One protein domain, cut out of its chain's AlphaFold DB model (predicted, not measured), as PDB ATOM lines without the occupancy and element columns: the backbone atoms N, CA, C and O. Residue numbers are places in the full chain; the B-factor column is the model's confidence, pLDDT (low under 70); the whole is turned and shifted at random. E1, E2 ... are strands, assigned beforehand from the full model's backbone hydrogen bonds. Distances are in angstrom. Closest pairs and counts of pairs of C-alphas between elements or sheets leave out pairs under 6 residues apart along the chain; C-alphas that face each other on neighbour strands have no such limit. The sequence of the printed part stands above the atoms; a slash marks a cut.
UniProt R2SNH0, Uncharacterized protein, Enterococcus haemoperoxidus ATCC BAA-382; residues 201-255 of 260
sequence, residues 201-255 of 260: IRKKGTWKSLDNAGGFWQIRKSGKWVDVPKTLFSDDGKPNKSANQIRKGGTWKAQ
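Overview. This is residues 201 to 255 of the 260 residues of an uncharacterized protein of Enterococcus haemoperoxidus ATCC BAA-382 (UniProt R2SNH0). Three small two-stranded hairpins, E1 with E2, E3 with E4 and E5 with E6, stand apart as the corners of a loose triangle. No strand lies at its middle; the first hairpin sticks out with residues 202 to 208, while the long stretch 228 to 244 runs from the second hairpin and loops round beside the third. The printed part has 55 residues, no named helix and six strands, E1 to E6 in chain order, making three antiparallel sheets of two. The class is all strand, with 23 residues in named elements, under half; the whole is loose, with a radius of gyration of the C-alphas of 13.5 A and spans of 36 by 31 by 19 A.

Arrangement. Start with E1, residues 201 to 203, and E2, residues 206 to 209, an antiparallel hairpin at 139 degrees; look for N 201 and O 208, 2.9 A apart. Next, E3, residues 218 to 221, and E4, residues 224 to 227, form a hairpin, with N 221 and O 224 at 2.8 A. In the last hairpin, E5, residues 245 to 248, and E6, residues 251 to 254, bring N 246 and O 253 to 2.8 A. Strands of different hairpins are apart.

Along the chain. Find C-alpha 201 at (-35.841, -45.113, 34.693), where E1 begins; it spans 6.3 A. E2, E4 and E6 each span 9.9 A, E3 9.2 A and E5 9.4 A. E6 ends at C-alpha 254, (-42.277, -28.220, 35.393).

Size, cuts and confidence. The farthest C-alphas, of Gly 205 and Ser 222, are 36.4 A apart. The printed part has no cut; the link from E4 to E5 is long, with 17 residues. The model's confidence is low at residues 213 to 215, under 70.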
ATOM      1  N   ILE A 201     -35.915 -44.021  35.663       86.12
ATOM      2  CA  ILE A 201     -35.841 -45.113  34.693       86.12
ATOM      3  C   ILE A 201     -36.563 -46.328  35.248       86.12
ATOM      4  O   ILE A 201     -36.586 -46.553  36.459       86.12
ATOM      5  N   ARG A 202     -37.122 -47.151  34.366       86.38
ATOM      6  CA  ARG A 202     -37.669 -48.443  34.767       86.38
ATOM      7  C   ARG A 202     -36.560 -49.491  34.726       86.38
ATOM      8  O   ARG A 202     -35.980 -49.734  33.673       86.38
ATOM      9  N   LYS A 203     -36.261 -50.129  35.859       85.12
ATOM     10  CA  LYS A 203     -35.275 -51.218  35.953       85.12
ATOM     11  C   LYS A 203     -35.888 -52.389  36.711       85.12
ATOM     12  O   LYS A 203     -36.231 -52.243  37.878       85.12
ATOM     13  N   LYS A 204     -35.993 -53.547  36.048       89.50
ATOM     14  CA  LYS A 204     -36.625 -54.771  36.584       89.50
ATOM     15  C   LYS A 204     -38.067 -54.539  37.077       89.50
ATOM     16  O   LYS A 204     -38.430 -54.950  38.168       89.50
ATOM     17  N   GLY A 205     -38.879 -53.828  36.292       84.94
ATOM     18  CA  GLY A 205     -40.287 -53.555  36.616       84.94
ATOM     19  C   GLY A 205     -40.527 -52.387  37.581       84.94
ATOM     20  O   GLY A 205     -41.618 -51.815  37.557       84.94
ATOM     21  N   THR A 206     -39.511 -51.963  38.335       81.38
ATOM     22  CA  THR A 206     -39.592 -50.864  39.310       81.38
ATOM     23  C   THR A 206     -39.071 -49.550  38.727       81.38
ATOM     24  O   THR A 206     -38.076 -49.532  37.997       81.38
ATOM     25  N   TRP A 207     -39.726 -48.437  39.061       79.62
ATOM     26  CA  TRP A 207     -39.203 -47.096  38.800       79.62
ATOM     27  C   TRP A 207     -38.050 -46.784  39.753       79.62
ATOM     28  O   TRP A 207     -38.162 -47.006  40.953       79.62
ATOM     29  N   LYS A 208     -36.945 -46.268  39.220       80.25
ATOM     30  CA  LYS A 208     -35.801 -45.791  39.998       80.25
ATOM     31  C   LYS A 208     -35.549 -44.333  39.675       80.25
ATOM     32  O   LYS A 208     -35.307 -44.017  38.508       80.25
ATOM     33  N   SER A 209     -35.603 -43.477  40.692       83.25
ATOM     34  CA  SER A 209     -35.267 -42.063  40.548       83.25
ATOM     35  C   SER A 209     -33.830 -41.896  40.043       83.25
ATOM     36  O   SER A 209     -32.935 -42.675  40.377       83.25
ATOM     37  N   LEU A 210     -33.618 -40.885  39.206       83.44
ATOM     38  CA  LEU A 210     -32.297 -40.455  38.749       83.44
ATOM     39  C   LEU A 210     -31.773 -39.244  39.545       83.44
ATOM     40  O   LEU A 210     -30.724 -38.687  39.206       83.44
ATOM     41  N   ASP A 211     -32.473 -38.830  40.604       82.69
ATOM     42  CA  ASP A 211     -32.016 -37.805  41.545       82.69
ATOM     43  C   ASP A 211     -30.989 -38.366  42.543       82.69
ATOM     44  O   ASP A 211     -31.227 -38.467  43.743       82.69
ATOM     45  N   ASN A 212     -29.825 -38.765  42.030       75.75
ATOM     46  CA  ASN A 212     -28.765 -39.372  42.833       75.75
ATOM     47  C   ASN A 212     -27.832 -38.318  43.449       75.75
ATOM     48  O   ASN A 212     -27.449 -37.336  42.798       75.75
ATOM     49  N   ALA A 213     -27.394 -38.560  44.688       67.44
ATOM     50  CA  ALA A 213     -26.383 -37.743  45.352       67.44
ATOM     51  C   ALA A 213     -25.059 -37.781  44.565       67.44
ATOM     52  O   ALA A 213     -24.472 -38.840  44.374       67.44
ATOM     53  N   GLY A 214     -24.596 -36.620  44.088       65.00
ATOM     54  CA  GLY A 214     -23.346 -36.500  43.320       65.00
ATOM     55  C   GLY A 214     -23.470 -36.728  41.808       65.00
ATOM     56  O   GLY A 214     -22.501 -36.501  41.095       65.00
ATOM     57  N   GLY A 215     -24.645 -37.105  41.297       68.69
ATOM     58  CA  GLY A 215     -24.875 -37.175  39.854       68.69
ATOM     59  C   GLY A 215     -25.030 -35.787  39.224       68.69
ATOM     60  O   GLY A 215     -25.636 -34.890  39.820       68.69
ATOM     61  N   PHE A 216     -24.548 -35.625  37.994       78.94
ATOM     62  CA  PHE A 216     -24.835 -34.485  37.123       78.94
ATOM     63  C   PHE A 216     -25.484 -34.976  35.829       78.94
ATOM     64  O   PHE A 216     -25.229 -36.090  35.374       78.94
ATOM     65  N   TRP A 217     -26.382 -34.170  35.273       85.62
ATOM     66  CA  TRP A 217     -26.898 -34.389  33.924       85.62
ATOM     67  C   TRP A 217     -26.312 -33.324  33.044       85.62
ATOM     68  O   TRP A 217     -26.302 -32.164  33.438       85.62
ATOM     69  N   GLN A 218     -25.865 -33.718  31.864       88.56
ATOM     70  CA  GLN A 218     -25.304 -32.804  30.894       88.56
ATOM     71  C   GLN A 218     -26.063 -32.911  29.589       88.56
ATOM     72  O   GLN A 218     -26.480 -33.989  29.170       88.56
ATOM     73  N   ILE A 219     -26.216 -31.770  28.938       89.06
ATOM     74  CA  ILE A 219     -26.683 -31.675  27.565       89.06
ATOM     75  C   ILE A 219     -25.579 -31.073  26.719       89.06
ATOM     76  O   ILE A 219     -24.799 -30.237  27.178       89.06
ATOM     77  N   ARG A 220     -25.514 -31.499  25.461       92.12
ATOM     78  CA  ARG A 220     -24.566 -30.936  24.511       92.12
ATOM     79  C   ARG A 220     -25.149 -29.651  23.927       92.12
ATOM     80  O   ARG A 220     -26.188 -29.688  23.274       92.12
ATOM     81  N   LYS A 221     -24.485 -28.519  24.160       90.62
ATOM     82  CA  LYS A 221     -24.833 -27.201  23.607       90.62
ATOM     83  C   LYS A 221     -23.628 -26.640  22.864       90.62
ATOM     84  O   LYS A 221     -22.573 -26.443  23.461       90.62
ATOM     85  N   SER A 222     -23.777 -26.434  21.555       92.94
ATOM     86  CA  SER A 222     -22.719 -25.900  20.679       92.94
ATOM     87  C   SER A 222     -21.369 -26.614  20.858       92.94
ATOM     88  O   SER A 222     -20.332 -25.992  21.060       92.94
ATOM     89  N   GLY A 223     -21.399 -27.951  20.866       92.62
ATOM     90  CA  GLY A 223     -20.209 -28.796  21.003       92.62
ATOM     91  C   GLY A 223     -19.700 -29.007  22.433       92.62
ATOM     92  O   GLY A 223     -18.933 -29.945  22.638       92.62
ATOM     93  N   LYS A 224     -20.162 -28.228  23.422       93.50
ATOM     94  CA  LYS A 224     -19.756 -28.339  24.833       93.50
ATOM     95  C   LYS A 224     -20.792 -29.094  25.664       93.50
ATOM     96  O   LYS A 224     -21.991 -28.990  25.409       93.50
ATOM     97  N   TRP A 225     -20.330 -29.829  26.669       91.81
ATOM     98  CA  TRP A 225     -21.197 -30.397  27.700       91.81
ATOM     99  C   TRP A 225     -21.537 -29.317  28.724       91.81
ATOM    100  O   TRP A 225     -20.648 -28.641  29.232       91.81
ATOM    101  N   VAL A 226     -22.829 -29.131  28.982       91.19
ATOM    102  CA  VAL A 226     -23.347 -28.138  29.926       91.19
ATOM    103  C   VAL A 226     -24.285 -28.831  30.895       91.19
ATOM    104  O   VAL A 226     -25.172 -29.572  30.465       91.19
ATOM    105  N   ASP A 227     -24.111 -28.569  32.186       89.19
ATOM    106  CA  ASP A 227     -24.945 -29.149  33.229       89.19
ATOM    107  C   ASP A 227     -26.401 -28.673  33.125       89.19
ATOM    108  O   ASP A 227     -26.703 -27.497  32.902       89.19
ATOM    109  N   VAL A 228     -27.323 -29.610  33.316       87.31
ATOM    110  CA  VAL A 228     -28.748 -29.345  33.465       87.31
ATOM    111  C   VAL A 228     -29.022 -29.086  34.946       87.31
ATOM    112  O   VAL A 228     -28.791 -29.982  35.773       87.31
ATOM    113  N   PRO A 229     -29.522 -27.889  35.306       85.75
ATOM    114  CA  PRO A 229     -29.836 -27.577  36.689       85.75
ATOM    115  C   PRO A 229     -30.958 -28.484  37.200       85.75
ATOM    116  O   PRO A 229     -31.820 -28.943  36.444       85.75
ATOM    117  N   LYS A 230     -30.950 -28.734  38.509       86.88
ATOM    118  CA  LYS A 230     -32.075 -29.393  39.173       86.88
ATOM    119  C   LYS A 230     -33.335 -28.524  39.076       86.88
ATOM    120  O   LYS A 230     -33.255 -27.302  38.962       86.88
ATOM    121  N   THR A 231     -34.499 -29.159  39.146       85.38
ATOM    122  CA  THR A 231     -35.771 -28.457  39.316       85.38
ATOM    123  C   THR A 231     -35.833 -27.902  40.732       85.38
ATOM    124  O   THR A 231     -35.707 -28.664  41.695       85.38
ATOM    125  N   LEU A 232     -36.056 -26.592  40.853       83.31
ATOM    126  CA  LEU A 232     -36.377 -25.985  42.138       83.31
ATOM    127  C   LEU A 232     -37.686 -26.578  42.648       83.31
ATOM    128  O   LEU A 232     -38.664 -26.619  41.904       83.31
ATOM    129  N   PHE A 233     -37.747 -26.980  43.916       80.88
ATOM    130  CA  PHE A 233     -39.002 -27.506  44.466       80.88
ATOM    131  C   PHE A 233     -40.145 -26.487  44.373       80.88
ATOM    132  O   PHE A 233     -41.282 -26.823  44.062       80.88
ATOM    133  N   SER A 234     -39.821 -25.204  44.536       78.38
ATOM    134  CA  SER A 234     -40.772 -24.106  44.367       78.38
ATOM    135  C   SER A 234     -41.327 -23.952  42.953       78.38
ATOM    136  O   SER A 234     -42.284 -23.199  42.773       78.38
ATOM    137  N   ASP A 235     -40.698 -24.575  41.961       84.06
ATOM    138  CA  ASP A 235     -41.098 -24.517  40.561       84.06
ATOM    139  C   ASP A 235     -41.961 -25.709  40.142       84.06
ATOM    140  O   ASP A 235     -42.478 -25.690  39.026       84.06
ATOM    141  N   ASP A 236     -42.164 -26.704  41.013       82.38
ATOM    142  CA  ASP A 236     -42.980 -27.883  40.719       82.38
ATOM    143  C   ASP A 236     -44.366 -27.495  40.178       82.38
ATOM    144  O   ASP A 236     -45.061 -26.630  40.719       82.38
ATOM    145  N   GLY A 237     -44.752 -28.103  39.055       80.44
ATOM    146  CA  GLY A 237     -46.042 -27.894  38.410       80.44
ATOM    147  C   GLY A 237     -46.259 -26.494  37.829       80.44
ATOM    148  O   GLY A 237     -47.311 -26.258  37.225       80.44
ATOM    149  N   LYS A 238     -45.300 -25.566  37.954       85.81
ATOM    150  CA  LYS A 238     -45.432 -24.211  37.412       85.81
ATOM    151  C   LYS A 238     -45.199 -24.189  35.900       85.81
ATOM    152  O   LYS A 238     -44.353 -24.929  35.388       85.81
ATOM    153  N   PRO A 239     -45.944 -23.355  35.156       89.31
ATOM    154  CA  PRO A 239     -45.818 -23.275  33.710       89.31
ATOM    155  C   PRO A 239     -44.455 -22.710  33.301       89.31
ATOM    156  O   PRO A 239     -43.987 -21.730  33.878       89.31
ATOM    157  N   ASN A 240     -43.839 -23.318  32.287       85.19
ATOM    158  CA  ASN A 240     -42.573 -22.892  31.686       85.19
ATOM    159  C   ASN A 240     -41.409 -22.739  32.688       85.19
ATOM    160  O   ASN A 240     -40.519 -21.909  32.505       85.19
ATOM    161  N   LYS A 241     -41.409 -23.543  33.758       85.06
ATOM    162  CA  LYS A 241     -40.307 -23.647  34.723       85.06
ATOM    163  C   LYS A 241     -39.598 -24.996  34.585       85.06
ATOM    164  O   LYS A 241     -40.196 -25.952  34.100       85.06
ATOM    165  N   SER A 242     -38.331 -25.059  35.004       85.75
ATOM    166  CA  SER A 242     -37.416 -26.206  34.844       85.75
ATOM    167  C   SER A 242     -37.042 -26.580  33.400       85.75
ATOM    168  O   SER A 242     -37.774 -26.328  32.449       85.75
ATOM    169  N   ALA A 243     -35.880 -27.223  33.256       86.12
ATOM    170  CA  ALA A 243     -35.453 -27.889  32.027       86.12
ATOM    171  C   ALA A 243     -36.214 -29.204  31.763       86.12
ATOM    172  O   ALA A 243     -36.210 -29.694  30.639       86.12
ATOM    173  N   ASN A 244     -36.862 -29.775  32.785       86.81
ATOM    174  CA  ASN A 244     -37.671 -30.987  32.670       86.81
ATOM    175  C   ASN A 244     -39.146 -30.613  32.797       86.81
ATOM    176  O   ASN A 244     -39.598 -30.181  33.863       86.81
ATOM    177  N   GLN A 245     -39.883 -30.755  31.699       89.44
ATOM    178  CA  GLN A 245     -41.263 -30.302  31.584       89.44
ATOM    179  C   GLN A 245     -42.162 -31.408  31.046       89.44
ATOM    180  O   GLN A 245     -41.767 -32.207  30.202       89.44
ATOM    181  N   ILE A 246     -43.409 -31.400  31.504       88.69
ATOM    182  CA  ILE A 246     -44.474 -32.266  31.018       88.69
ATOM    183  C   ILE A 246     -45.642 -31.409  30.537       88.69
ATOM    184  O   ILE A 246     -46.013 -30.414  31.167       88.69
ATOM    185  N   ARG A 247     -46.240 -31.789  29.407       89.44
ATOM    186  CA  ARG A 247     -47.412 -31.095  28.874       89.44
ATOM    187  C   ARG A 247     -48.663 -31.543  29.631       89.44
ATOM    188  O   ARG A 247     -49.011 -32.719  29.609       89.44
ATOM    189  N   LYS A 248     -49.344 -30.610  30.303       85.38
ATOM    190  CA  LYS A 248     -50.590 -30.853  31.055       85.38
ATOM    191  C   LYS A 248     -51.588 -29.731  30.788       85.38
ATOM    192  O   LYS A 248     -51.294 -28.570  31.069       85.38
ATOM    193  N   GLY A 249     -52.768 -30.084  30.270       85.06
ATOM    194  CA  GLY A 249     -53.816 -29.111  29.933       85.06
ATOM    195  C   GLY A 249     -53.357 -28.081  28.897       85.06
ATOM    196  O   GLY A 249     -53.554 -26.891  29.089       85.06
ATOM    197  N   GLY A 250     -52.645 -28.521  27.853       90.88
ATOM    198  CA  GLY A 250     -52.123 -27.651  26.790       90.88
ATOM    199  C   GLY A 250     -50.813 -26.925  27.119       90.88
ATOM    200  O   GLY A 250     -50.051 -26.634  26.197       90.88
ATOM    201  N   THR A 251     -50.495 -26.737  28.402       92.44
ATOM    202  CA  THR A 251     -49.334 -25.964  28.868       92.44
ATOM    203  C   THR A 251     -48.164 -26.859  29.277       92.44
ATOM    204  O   THR A 251     -48.353 -27.900  29.912       92.44
ATOM    205  N   TRP A 252     -46.940 -26.443  28.947       91.19
ATOM    206  CA  TRP A 252     -45.718 -27.050  29.475       91.19
ATOM    207  C   TRP A 252     -45.526 -26.637  30.931       91.19
ATOM    208  O   TRP A 252     -45.415 -25.450  31.237       91.19
ATOM    209  N   LYS A 253     -45.521 -27.607  31.844       91.44
ATOM    210  CA  LYS A 253     -45.338 -27.387  33.282       91.44
ATOM    211  C   LYS A 253     -44.087 -28.109  33.760       91.44
ATOM    212  O   LYS A 253     -43.786 -29.186  33.248       91.44
ATOM    213  N   ALA A 254     -43.388 -27.542  34.740       88.44
ATOM    214  CA  ALA A 254     -42.277 -28.220  35.393       88.44
ATOM    215  C   ALA A 254     -42.725 -29.592  35.899       88.44
ATOM    216  O   ALA A 254     -43.824 -29.749  36.442       88.44
ATOM    217  N   GLN A 255     -41.876 -30.589  35.697       86.69
ATOM    218  CA  GLN A 255     -42.187 -31.943  36.106       86.69
ATOM    219  C   GLN A 255     -41.976 -32.125  37.612       86.69
ATOM    220  O   GLN A 255     -40.932 -31.765  38.164       86.69
TER     221      GLN A 255